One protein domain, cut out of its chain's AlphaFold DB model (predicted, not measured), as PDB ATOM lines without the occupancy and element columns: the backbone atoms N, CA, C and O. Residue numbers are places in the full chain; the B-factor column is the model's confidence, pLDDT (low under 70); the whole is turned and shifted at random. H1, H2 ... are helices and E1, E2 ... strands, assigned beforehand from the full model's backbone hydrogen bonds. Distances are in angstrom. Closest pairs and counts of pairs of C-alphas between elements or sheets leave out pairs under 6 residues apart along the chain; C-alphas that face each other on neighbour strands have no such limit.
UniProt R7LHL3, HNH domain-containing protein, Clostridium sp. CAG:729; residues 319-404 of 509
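This is residues 319 to 404 of the 509 residues of the protein "HNH domain-containing protein" of Clostridium sp. CAG:729 (UniProt R7LHL3). Two helices, H3 and the shorter H4, run side by side in opposite ways, and H2 lies across the end where H3 begins and H4 ends. The short strand E1 starts beside this pair and runs away from it into H1, which folds back toward H2, while residues 319 to 332 form a wide loop leading into E1 and residues 397 to 404 fold back from the end of H4. The printed part has 86 residues, with one named strand and four named helices in the order E1, H1, H2, H3, H4, and its class is mostly helix. The whole is compact, with a radius of gyration of the C-alphas of 12.8 A, and spans 36 by 26 by 26 A.

H3, residues 359 to 375, and H4, residues 385 to 396, are close but not clearly touching, at a shallow tilt of 18 degrees, opposite ways. Their closest C-alphas, those of Ile 367 and Pro 386, are 6.8 A apart. H2, residues 349 to 355, is close to but not clearly touching H3, with the closest C-alphas, those of Met 353 and Ile 359, 6.5 A apart; the steep tilt of 68 degrees is only just short of about perpendicular. H2 is also close to but not clearly touching H4, about perpendicular at 85 degrees, and the closest C-alphas, those of Tyr 349 and Glu 396, are 7.1 A apart. E1, residues 333 to 337, is near H3, and it pairs with no named strand. The closest C-alphas of E1 and H4, those of Leu 333 and Ile 389, are 7.2 A apart. H1, residues 338 to 344, and E1 meet only through their link. H1 is close to but not clearly touching H2, at a steep tilt of 64 degrees, opposite ways, with the closest C-alphas, those of Arg 344 and Leu 352, 7.3 A apart. H1 is apart from H3 and H4, and E1 is apart from H2. In H1, H3 and H4 every O i to N i+4 pair is within hydrogen-bond range; in H2 it is 1 of 3, beside 3 of 4 O i to N i+3 pairs.

H3 measures 24.0 A from first to last C-alpha; it begins at C-alpha 359, (-35.619, 51.331, -112.387), and ends at C-alpha 375, (-42.618, 41.583, -91.623). H4 measures 16.2 A and ends at C-alpha 396, (-40.376, 40.583, -118.233). E1 measures 12.8 A and begins at C-alpha 333, (-48.334, 44.858, -110.229). H1 measures 9.7 A and H2 9.9 A.

The two C-alphas farthest apart, those of Arg 354 and Gly 377, are 36.6 A apart. The printed part has no cut. The links E1 to H1, H1 to H2 and H2 to H3 are tight, and H3 to H4 is a short link. The mean pLDDT of the printed part is 92.2, and no printed residue is under 70.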
ATOM      1  N   ALA A 319     -46.497  44.809-114.597       91.44
ATOM      2  CA  ALA A 319     -45.141  44.459-114.996       91.44
ATOM      3  C   ALA A 319     -45.137  43.745-116.358       91.44
ATOM      4  O   ALA A 319     -44.449  44.176-117.284       91.44
ATOM      5  N   LYS A 320     -45.989  42.731-116.516       90.50
ATOM      6  CA  LYS A 320     -46.399  42.197-117.812       90.50
ATOM      7  C   LYS A 320     -47.653  42.923-118.272       90.50
ATOM      8  O   LYS A 320     -48.722  42.709-117.702       90.50
ATOM      9  N   ALA A 321     -47.547  43.740-119.316       86.44
ATOM     10  CA  ALA A 321     -48.671  44.521-119.827       86.44
ATOM     11  C   ALA A 321     -49.888  43.641-120.175       86.44
ATOM     12  O   ALA A 321     -49.755  42.553-120.747       86.44
ATOM     13  N   LYS A 322     -51.102  44.142-119.906       85.38
ATOM     14  CA  LYS A 322     -52.358  43.433-120.217       85.38
ATOM     15  C   LYS A 322     -52.498  43.109-121.710       85.38
ATOM     16  O   LYS A 322     -52.984  42.036-122.055       85.38
ATOM     17  N   SER A 323     -52.019  43.994-122.590       82.81
ATOM     18  CA  SER A 323     -51.986  43.768-124.046       82.81
ATOM     19  C   SER A 323     -51.165  42.540-124.450       82.81
ATOM     20  O   SER A 323     -51.391  41.985-125.518       82.81
ATOM     21  N   ASN A 324     -50.243  42.104-123.589       82.81
ATOM     22  CA  ASN A 324     -49.361  40.962-123.810       82.81
ATOM     23  C   ASN A 324     -49.788  39.749-122.959       82.81
ATOM     24  O   ASN A 324     -48.986  38.851-122.706       82.81
ATOM     25  N   GLY A 325     -51.037  39.725-122.474       85.38
ATOM     26  CA  GLY A 325     -51.584  38.631-121.666       85.38
ATOM     27  C   GLY A 325     -51.179  38.666-120.190       85.38
ATOM     28  O   GLY A 325     -51.137  37.621-119.545       85.38
ATOM     29  N   GLY A 326     -50.833  39.837-119.649       86.19
ATOM     30  CA  GLY A 326     -50.609  40.015-118.213       86.19
ATOM     31  C   GLY A 326     -51.885  39.869-117.381       86.19
ATOM     32  O   GLY A 326     -52.940  40.392-117.747       86.19
ATOM     33  N   SER A 327     -51.787  39.178-116.243       89.44
ATOM     34  CA  SER A 327     -52.878  39.024-115.277       89.44
ATOM     35  C   SER A 327     -53.080  40.293-114.438       89.44
ATOM     36  O   SER A 327     -52.161  41.085-114.248       89.44
ATOM     37  N   ASN A 328     -54.280  40.470-113.877       88.94
ATOM     38  CA  ASN A 328     -54.572  41.518-112.883       88.94
ATOM     39  C   ASN A 328     -54.202  41.104-111.447       88.94
ATOM     40  O   ASN A 328     -54.685  41.698-110.486       88.94
ATOM     41  N   SER A 329     -53.414  40.043-111.290       91.00
ATOM     42  CA  SER A 329     -52.993  39.551-109.985       91.00
ATOM     43  C   SER A 329     -51.923  40.467-109.395       91.00
ATOM     44  O   SER A 329     -51.138  41.075-110.122       91.00
ATOM     45  N   ILE A 330     -51.909  40.589-108.068       90.31
ATOM     46  CA  ILE A 330     -51.037  41.533-107.358       90.31
ATOM     47  C   ILE A 330     -49.551  41.289-107.648       90.31
ATOM     48  O   ILE A 330     -48.788  42.237-107.748       90.31
ATOM     49  N   ASP A 331     -49.148  40.038-107.868       91.56
ATOM     50  CA  ASP A 331     -47.793  39.622-108.254       91.56
ATOM     51  C   ASP A 331     -47.348  40.076-109.656       91.56
ATOM     52  O   ASP A 331     -46.182  39.919-110.021       91.56
ATOM     53  N   ASN A 332     -48.255  40.659-110.437       92.38
ATOM     54  CA  ASN A 332     -47.957  41.314-111.702       92.38
ATOM     55  C   ASN A 332     -48.002  42.845-111.589       92.38
ATOM     56  O   ASN A 332     -47.937  43.523-112.608       92.38
ATOM     57  N   LEU A 333     -48.137  43.419-110.389       94.25
ATOM     58  CA  LEU A 333     -48.334  44.858-110.229       94.25
ATOM     59  C   LEU A 333     -47.162  45.549-109.517       94.25
ATOM     60  O   LEU A 333     -46.710  45.143-108.443       94.25
ATOM     61  N   LEU A 334     -46.706  46.656-110.103       95.44
ATOM     62  CA  LEU A 334     -45.795  47.626-109.496       95.44
ATOM     63  C   LEU A 334     -46.536  48.922-109.192       95.44
ATOM     64  O   LEU A 334     -47.478  49.291-109.897       95.44
ATOM     65  N   VAL A 335     -46.084  49.659-108.177       96.19
ATOM     66  CA  VAL A 335     -46.646  50.986-107.911       96.19
ATOM     67  C   VAL A 335     -45.856  52.050-108.662       96.19
ATOM     68  O   VAL A 335     -44.670  52.270-108.397       96.19
ATOM     69  N   LEU A 336     -46.530  52.748-109.574       95.88
ATOM     70  CA  LEU A 336     -45.978  53.881-110.316       95.88
ATOM     71  C   LEU A 336     -46.782  55.153-110.060       95.88
ATOM     72  O   LEU A 336     -47.987  55.099-109.817       95.88
ATOM     73  N   CYS A 337     -46.135  56.312-110.174       94.69
ATOM     74  CA  CYS A 337     -46.868  57.566-110.295       94.69
ATOM     75  C   CYS A 337     -47.597  57.573-111.646       94.69
ATOM     76  O   CYS A 337     -47.120  56.967-112.611       94.69
ATOM     77  N   SER A 338     -48.739  58.256-111.739       93.50
ATOM     78  CA  SER A 338     -49.541  58.273-112.966       93.50
ATOM     79  C   SER A 338     -48.740  58.765-114.173       93.50
ATOM     80  O   SER A 338     -48.987  58.286-115.277       93.50
ATOM     81  N   LYS A 339     -47.764  59.672-113.983       90.94
ATOM     82  CA  LYS A 339     -46.886  60.128-115.075       90.94
ATOM     83  C   LYS A 339     -46.021  58.993-115.638       90.94
ATOM     84  O   LYS A 339     -46.017  58.797-116.846       90.94
ATOM     85  N   CYS A 340     -45.356  58.202-114.789       92.56
ATOM     86  CA  CYS A 340     -44.513  57.089-115.239       92.56
ATOM     87  C   CYS A 340     -45.343  55.921-115.774       92.56
ATOM     88  O   CYS A 340     -44.896  55.232-116.681       92.56
ATOM     89  N   ASN A 341     -46.549  55.706-115.247       92.19
ATOM     90  CA  ASN A 341     -47.475  54.713-115.790       92.19
ATOM     91  C   ASN A 341     -47.947  55.103-117.207       92.19
ATOM     92  O   ASN A 341     -47.830  54.325-118.150       92.19
ATOM     93  N   ALA A 342     -48.371  56.357-117.397       88.50
ATOM     94  CA  ALA A 342     -48.727  56.861-118.725       88.50
ATOM     95  C   ALA A 342     -47.546  56.789-119.709       88.50
ATOM     96  O   ALA A 342     -47.733  56.463-120.878       88.50
ATOM     97  N   GLU A 343     -46.330  57.058-119.227       88.25
ATOM     98  CA  GLU A 343     -45.096  56.940-120.003       88.25
ATOM     99  C   GLU A 343     -44.773  55.487-120.386       88.25
ATOM    100  O   GLU A 343     -44.359  55.219-121.513       88.25
ATOM    101  N   ARG A 344     -44.988  54.547-119.458       86.81
ATOM    102  CA  ARG A 344     -44.763  53.113-119.645       86.81
ATOM    103  C   ARG A 344     -45.594  52.563-120.797       86.81
ATOM    104  O   ARG A 344     -45.046  51.833-121.626       86.81
ATOM    105  N   ALA A 345     -46.888  52.887-120.840       83.50
ATOM    106  CA  ALA A 345     -47.833  52.385-121.836       83.50
ATOM    107  C   ALA A 345     -47.583  50.890-122.153       83.50
ATOM    108  O   ALA A 345     -47.676  50.038-121.276       83.50
ATOM    109  N   ASN A 346     -47.185  50.553-123.384       82.44
ATOM    110  CA  ASN A 346     -46.813  49.194-123.797       82.44
ATOM    111  C   ASN A 346     -45.308  49.012-124.105       82.44
ATOM    112  O   ASN A 346     -44.928  47.979-124.658       82.44
ATOM    113  N   LEU A 347     -44.446  49.966-123.736       88.00
ATOM    114  CA  LEU A 347     -43.008  49.938-124.033       88.00
ATOM    115  C   LEU A 347     -42.269  48.819-123.278       88.00
ATOM    116  O   LEU A 347     -42.457  48.663-122.078       88.00
ATOM    117  N   PRO A 348     -41.377  48.047-123.911       88.06
ATOM    118  CA  PRO A 348     -40.660  46.976-123.220       88.06
ATOM    119  C   PRO A 348     -39.655  47.523-122.188       88.06
ATOM    120  O   PRO A 348     -39.054  48.581-122.385       88.06
ATOM    121  N   TYR A 349     -39.409  46.775-121.106       90.31
ATOM    122  CA  TYR A 349     -38.474  47.172-120.040       90.31
ATOM    123  C   TYR A 349     -37.066  47.555-120.514       90.31
ATOM    124  O   TYR A 349     -36.588  48.601-120.075       90.31
ATOM    125  N   PRO A 350     -36.412  46.816-121.433       87.69
ATOM    126  CA  PRO A 350     -35.105  47.221-121.954       87.69
ATOM    127  C   PRO A 350     -35.092  48.626-122.568       87.69
ATOM    128  O   PRO A 350     -34.119  49.361-122.419       87.69
ATOM    129  N   PHE A 351     -36.185  49.031-123.223       89.44
ATOM    130  CA  PHE A 351     -36.321  50.382-123.761       89.44
ATOM    131  C   PHE A 351     -36.503  51.405-122.634       89.44
ATOM    132  O   PHE A 351     -35.841  52.437-122.617       89.44
ATOM    133  N   LEU A 352     -37.344  51.096-121.648       90.19
ATOM    134  CA  LEU A 352     -37.595  51.987-120.513       90.19
ATOM    135  C   LEU A 352     -36.367  52.211-119.649       90.19
ATOM    136  O   LEU A 352     -36.186  53.314-119.157       90.19
ATOM    137  N   MET A 353     -35.501  51.212-119.500       91.00
ATOM    138  CA  MET A 353     -34.248  51.351-118.759       91.00
ATOM    139  C   MET A 353     -33.257  52.312-119.435       91.00
ATOM    140  O   MET A 353     -32.358  52.811-118.771       91.00
ATOM    141  N   ARG A 354     -33.427  52.640-120.726       89.88
ATOM    142  CA  ARG A 354     -32.671  53.735-121.369       89.88
ATOM    143  C   ARG A 354     -33.158  55.114-120.924       89.88
ATOM    144  O   ARG A 354     -32.384  56.063-120.958       89.88
ATOM    145  N   ILE A 355     -34.431  55.222-120.545       89.44
ATOM    146  CA  ILE A 355     -35.075  56.476-120.127       89.44
ATOM    147  C   ILE A 355     -34.979  56.646-118.607       89.44
ATOM    148  O   ILE A 355     -34.671  57.723-118.112       89.44
ATOM    149  N   HIS A 356     -35.196  55.557-117.877       91.38
ATOM    150  CA  HIS A 356     -35.155  55.462-116.425       91.38
ATOM    151  C   HIS A 356     -34.089  54.427-116.027       91.38
ATOM    152  O   HIS A 356     -34.426  53.287-115.691       91.38
ATOM    153  N   PRO A 357     -32.792  54.782-116.067       91.50
ATOM    154  CA  PRO A 357     -31.708  53.835-115.786       91.50
ATOM    155  C   PRO A 357     -31.766  53.250-114.370       91.50
ATOM    156  O   PRO A 357     -31.335  52.121-114.160       91.50
ATOM    157  N   ASN A 358     -32.384  53.972-113.432       94.50
ATOM    158  CA  ASN A 358     -32.464  53.596-112.019       94.50
ATOM    159  C   ASN A 358     -33.678  52.706-111.670       94.50
ATOM    160  O   ASN A 358     -33.959  52.498-110.488       94.50
ATOM    161  N   ILE A 359     -34.442  52.193-112.655       94.88
ATOM    162  CA  ILE A 359     -35.619  51.331-112.387       94.88
ATOM    163  C   ILE A 359     -35.231  50.160-111.478       94.88
ATOM    164  O   ILE A 359     -35.976  49.820-110.563       94.88
ATOM    165  N   LYS A 360     -34.070  49.538-111.703       94.94
ATOM    166  CA  LYS A 360     -33.636  48.368-110.930       94.94
ATOM    167  C   LYS A 360     -33.520  48.694-109.440       94.94
ATOM    168  O   LYS A 360     -34.089  47.990-108.605       94.94
ATOM    169  N   GLU A 361     -32.815  49.771-109.112       96.62
ATOM    170  CA  GLU A 361     -32.622  50.247-107.745       96.62
ATOM    171  C   GLU A 361     -33.957  50.679-107.128       96.62
ATOM    172  O   GLU A 361     -34.254  50.336-105.982       96.62
ATOM    173  N   ASN A 362     -34.791  51.381-107.894       96.56
ATOM    174  CA  ASN A 362     -36.060  51.932-107.426       96.56
ATOM    175  C   ASN A 362     -37.102  50.845-107.138       96.56
ATOM    176  O   ASN A 362     -37.752  50.879-106.089       96.56
ATOM    177  N   VAL A 363     -37.211  49.832-108.003       96.56
ATOM    178  CA  VAL A 363     -38.044  48.649-107.745       96.56
ATOM    179  C   VAL A 363     -37.534  47.930-106.494       96.56
ATOM    180  O   VAL A 363     -38.331  47.627-105.609       96.56
ATOM    181  N   GLN A 364     -36.221  47.719-106.340       97.12
ATOM    182  CA  GLN A 364     -35.686  47.069-105.138       97.12
ATOM    183  C   GLN A 364     -36.005  47.860-103.858       97.12
ATOM    184  O   GLN A 364     -36.418  47.267-102.859       97.12
ATOM    185  N   LYS A 365     -35.867  49.193-103.872       96.44
ATOM    186  CA  LYS A 365     -36.257  50.064-102.746       96.44
ATOM    187  C   LYS A 365     -37.743  49.914-102.412       96.44
ATOM    188  O   LYS A 365     -38.095  49.757-101.238       96.44
ATOM    189  N   GLN A 366     -38.608  49.912-103.427       95.88
ATOM    190  CA  GLN A 366     -40.050  49.724-103.260       95.88
ATOM    191  C   GLN A 366     -40.366  48.363-102.618       95.88
ATOM    192  O   GLN A 366     -41.076  48.304-101.612       95.88
ATOM    193  N   ILE A 367     -39.783  47.279-103.137       96.69
ATOM    194  CA  ILE A 367     -39.982  45.918-102.623       96.69
ATOM    195  C   ILE A 367     -39.454  45.770-101.194       96.69
ATOM    196  O   ILE A 367     -40.149  45.215-100.345       96.69
ATOM    197  N   ASN A 368     -38.287  46.336-100.878       95.94
ATOM    198  CA  ASN A 368     -37.740  46.343 -99.518       95.94
ATOM    199  C   ASN A 368     -38.688  47.016 -98.520       95.94
ATOM    200  O   ASN A 368     -38.872  46.535 -97.395       95.94
ATOM    201  N   LYS A 369     -39.319  48.121 -98.928       94.62
ATOM    202  CA  LYS A 369     -40.304  48.814 -98.101       94.62
ATOM    203  C   LYS A 369     -41.559  47.970 -97.891       94.62
ATOM    204  O   LYS A 369     -42.011  47.848 -96.756       94.62
ATOM    205  N   ILE A 370     -42.074  47.330 -98.940       95.62
ATOM    206  CA  ILE A 370     -43.226  46.420 -98.848       95.62
ATOM    207  C   ILE A 370     -42.910  45.235 -97.921       95.62
ATOM    208  O   ILE A 370     -43.677  44.953 -97.002       95.62
ATOM    209  N   ILE A 371     -41.741  44.610 -98.084       95.62
ATOM    210  CA  ILE A 371     -41.237  43.542 -97.208       95.62
ATOM    211  C   ILE A 371     -41.203  43.992 -95.744       95.62
ATOM    212  O   ILE A 371     -41.631  43.245 -94.867       95.62
ATOM    213  N   SER A 372     -40.748  45.216 -95.458       94.19
ATOM    214  CA  SER A 372     -40.762  45.751 -94.092       94.19
ATOM    215  C   SER A 372     -42.180  45.786 -93.507       94.19
ATOM    216  O   SER A 372     -42.395  45.327 -92.385       94.19
ATOM    217  N   TYR A 373     -43.175  46.237 -94.276       94.69
ATOM    218  CA  TYR A 373     -44.573  46.261 -93.827       94.69
ATOM    219  C   TYR A 373     -45.147  44.851 -93.616       94.69
ATOM    220  O   TYR A 373     -45.850  44.629 -92.628       94.69
ATOM    221  N   LEU A 374     -44.807  43.890 -94.482       93.81
ATOM    222  CA  LEU A 374     -45.188  42.478 -94.339       93.81
ATOM    223  C   LEU A 374     -44.592  41.853 -93.071       93.81
ATOM    224  O   LEU A 374     -45.291  41.209 -92.286       93.81
ATOM    225  N   ILE A 375     -43.299  42.082 -92.822       92.19
ATOM    226  CA  ILE A 375     -42.618  41.583 -91.623       92.19
ATOM    227  C   ILE A 375     -43.295  42.148 -90.368       92.19
ATOM    228  O   ILE A 375     -43.547  41.403 -89.430       92.19
ATOM    229  N   HIS A 376     -43.693  43.415 -90.347       91.12
ATOM    230  CA  HIS A 376     -44.345  43.998 -89.170       91.12
ATOM    231  C   HIS A 376     -45.863  43.740 -89.093       91.12
ATOM    232  O   HIS A 376     -46.536  44.315 -88.237       91.12
ATOM    233  N   GLY A 377     -46.426  42.905 -89.977       91.50
ATOM    234  CA  GLY A 377     -47.862  42.598 -89.997       91.50
ATOM    235  C   GLY A 377     -48.746  43.808 -90.329       91.50
ATOM    236  O   GLY A 377     -49.926  43.831 -89.977       91.50
ATOM    237  N   LYS A 378     -48.172  44.830 -90.979       94.19
ATOM    238  CA  LYS A 378     -48.844  46.080 -91.365       94.19
ATOM    239  C   LYS A 378     -49.447  46.032 -92.767       94.19
ATOM    240  O   LYS A 378     -50.090  46.998 -93.163       94.19
ATOM    241  N   LEU A 379     -49.263  44.933 -93.493       93.94
ATOM    242  CA  LEU A 379     -49.844  44.686 -94.809       93.94
ATOM    243  C   LEU A 379     -50.312  43.224 -94.866       93.94
ATOM    244  O   LEU A 379     -49.523  42.343 -95.170       93.94
ATOM    245  N   LYS A 380     -51.557  42.943 -94.480       88.62
ATOM    246  CA  LYS A 380     -52.067  41.559 -94.420       88.62
ATOM    247  C   LYS A 380     -52.614  41.113 -95.775       88.62
ATOM    248  O   LYS A 380     -53.211  41.929 -96.472       88.62
ATOM    249  N   GLY A 381     -52.466  39.829 -96.101       91.00
ATOM    250  CA  GLY A 381     -53.007  39.230 -97.329       91.00
ATOM    251  C   GLY A 381     -52.129  39.423 -98.570       91.00
ATOM    252  O   GLY A 381     -52.564  39.126 -99.677       91.00
ATOM    253  N   HIS A 382     -50.905  39.925 -98.388       94.50
ATOM    254  CA  HIS A 382     -49.929  40.185 -99.456       94.50
ATOM    255  C   HIS A 382     -48.603  39.447 -99.220       94.50
ATOM    256  O   HIS A 382     -47.560  39.838 -99.739       94.50
ATOM    257  N   GLU A 383     -48.609  38.389 -98.412       92.81
ATOM    258  CA  GLU A 383     -47.411  37.652 -98.001       92.81
ATOM    259  C   GLU A 383     -46.704  36.955 -99.183       92.81
ATOM    260  O   GLU A 383     -45.482  36.809 -99.192       92.81
ATOM    261  N   ASP A 384     -47.438  36.580-100.228       93.94
ATOM    262  CA  ASP A 384     -46.854  35.967-101.429       93.94
ATOM    263  C   ASP A 384     -46.369  36.988-102.469       93.94
ATOM    264  O   ASP A 384     -45.630  36.628-103.391       93.94
ATOM    265  N   TYR A 385     -46.710  38.272-102.302       96.06
ATOM    266  CA  TYR A 385     -46.394  39.315-103.280       96.06
ATOM    267  C   TYR A 385     -44.896  39.401-103.623       96.06
ATOM    268  O   TYR A 385     -44.584  39.351-104.816       96.06
ATOM    269  N   PRO A 386     -43.945  39.460-102.659       96.44
ATOM    270  CA  PRO A 386     -42.521  39.581-102.988       96.44
ATOM    271  C   PRO A 386     -41.979  38.424-103.838       96.44
ATOM    272  O   PRO A 386     -41.077  38.626-104.650       96.44
ATOM    273  N   ILE A 387     -42.528  37.217-103.666       95.62
ATOM    274  CA  ILE A 387     -42.122  36.020-104.413       95.62
ATOM    275  C   ILE A 387     -42.644  36.107-105.846       95.62
ATOM    276  O   ILE A 387     -41.880  35.936-106.800       95.62
ATOM    277  N   GLY A 388     -43.933  36.410-105.993       95.62
ATOM    278  CA  GLY A 388     -44.576  36.502-107.296       95.62
ATOM    279  C   GLY A 388     -43.991  37.628-108.154       95.62
ATOM    280  O   GLY A 388     -43.543  37.375-109.274       95.62
ATOM    281  N   ILE A 389     -43.862  38.841-107.603       96.19
ATOM    282  CA  ILE A 389     -43.321  39.986-108.352       96.19
ATOM    283  C   ILE A 389     -41.856  39.791-108.747       96.19
ATOM    284  O   ILE A 389     -41.462  40.191-109.841       96.19
ATOM    285  N   LYS A 390     -41.048  39.104-107.922       96.50
ATOM    286  CA  LYS A 390     -39.679  38.715-108.292       96.50
ATOM    287  C   LYS A 390     -39.662  37.867-109.561       96.50
ATOM    288  O   LYS A 390     -38.878  38.154-110.463       96.50
ATOM    289  N   LYS A 391     -40.516  36.843-109.639       95.44
ATOM    290  CA  LYS A 391     -40.611  35.960-110.811       95.44
ATOM    291  C   LYS A 391     -41.063  36.729-112.054       95.44
ATOM    292  O   LYS A 391     -40.461  36.577-113.120       95.44
ATOM    293  N   THR A 392     -42.087  37.569-111.909       94.62
ATOM    294  CA  THR A 392     -42.605  38.406-112.996       94.62
ATOM    295  C   THR A 392     -41.531  39.352-113.526       94.62
ATOM    296  O   THR A 392     -41.251  39.348-114.722       94.62
ATOM    297  N   MET A 393     -40.864  40.104-112.646       94.62
ATOM    298  CA  MET A 393     -39.822  41.055-113.041       94.62
ATOM    299  C   MET A 393     -38.630  40.370-113.701       94.62
ATOM    300  O   MET A 393     -38.143  40.859-114.717       94.62
ATOM    301  N   LEU A 394     -38.191  39.221-113.184       94.62
ATOM    302  CA  LEU A 394     -37.091  38.467-113.785       94.62
ATOM    303  C   LEU A 394     -37.417  38.057-115.232       94.62
ATOM    304  O   LEU A 394     -36.571  38.184-116.114       94.62
ATOM    305  N   THR A 395     -38.660  37.637-115.477       92.25
ATOM    306  CA  THR A 395     -39.137  37.222-116.805       92.25
ATOM    307  C   THR A 395     -39.277  38.417-117.753       92.25
ATOM    308  O   THR A 395     -38.660  38.440-118.813       92.25
ATOM    309  N   GLU A 396     -40.035  39.445-117.362       91.44
ATOM    310  CA  GLU A 396     -40.376  40.583-118.233       91.44
ATOM    311  C   GLU A 396     -39.188  41.511-118.527       91.44
ATOM    312  O   GLU A 396     -39.224  42.309-119.465       91.44
ATOM    313  N   THR A 397     -38.123  41.422-117.728       91.44
ATOM    314  CA  THR A 397     -36.904  42.221-117.905       91.44
ATOM    315  C   THR A 397     -35.755  41.430-118.521       91.44
ATOM    316  O   THR A 397     -34.636  41.932-118.539       91.44
ATOM    317  N   ASN A 398     -35.984  40.207-119.016       90.25
ATOM    318  CA  ASN A 398     -34.931  39.331-119.547       90.25
ATOM    319  C   ASN A 398     -33.750  39.172-118.568       90.25
ATOM    320  O   ASN A 398     -32.586  39.301-118.944       90.25
ATOM    321  N   ASN A 399     -34.054  38.913-117.294       91.75
ATOM    322  CA  ASN A 399     -33.104  38.785-116.183       91.75
ATOM    323  C   ASN A 399     -32.337  40.065-115.788       91.75
ATOM    324  O   ASN A 399     -31.458  39.998-114.927       91.75
ATOM    325  N   MET A 400     -32.658  41.237-116.348       91.88
ATOM    326  CA  MET A 400     -31.977  42.493-115.994       91.88
ATOM    327  C   MET A 400     -32.305  42.959-114.564       91.88
ATOM    328  O   MET A 400     -31.448  43.527-113.878       91.88
ATOM    329  N   ILE A 401     -33.529  42.694-114.092       93.88
ATOM    330  CA  ILE A 401     -33.983  43.010-112.734       93.88
ATOM    331  C   ILE A 401     -34.244  41.709-111.976       93.88
ATOM    332  O   ILE A 401     -35.301  41.091-112.091       93.88
ATOM    333  N   ASN A 402     -33.271  41.315-111.156       95.00
ATOM    334  CA  ASN A 402     -33.399  40.218-110.203       95.00
ATOM    335  C   ASN A 402     -33.530  40.788-108.788       95.00
ATOM    336  O   ASN A 402     -32.555  41.287-108.227       95.00
ATOM    337  N   LEU A 403     -34.742  40.736-108.240       95.94
ATOM    338  CA  LEU A 403     -35.042  41.294-106.924       95.94
ATOM    339  C   LEU A 403     -34.467  40.417-105.805       95.94
ATOM    340  O   LEU A 403     -34.679  39.200-105.774       95.94
ATOM    341  N   ASP A 404     -33.777  41.031-104.850       96.50
ATOM    342  CA  ASP A 404     -33.348  40.351-103.631       96.50
ATOM    343  C   ASP A 404     -34.490  40.330-102.608       96.50
ATOM    344  O   ASP A 404     -34.969  41.368-102.152       96.50
TER     345      ASP A 404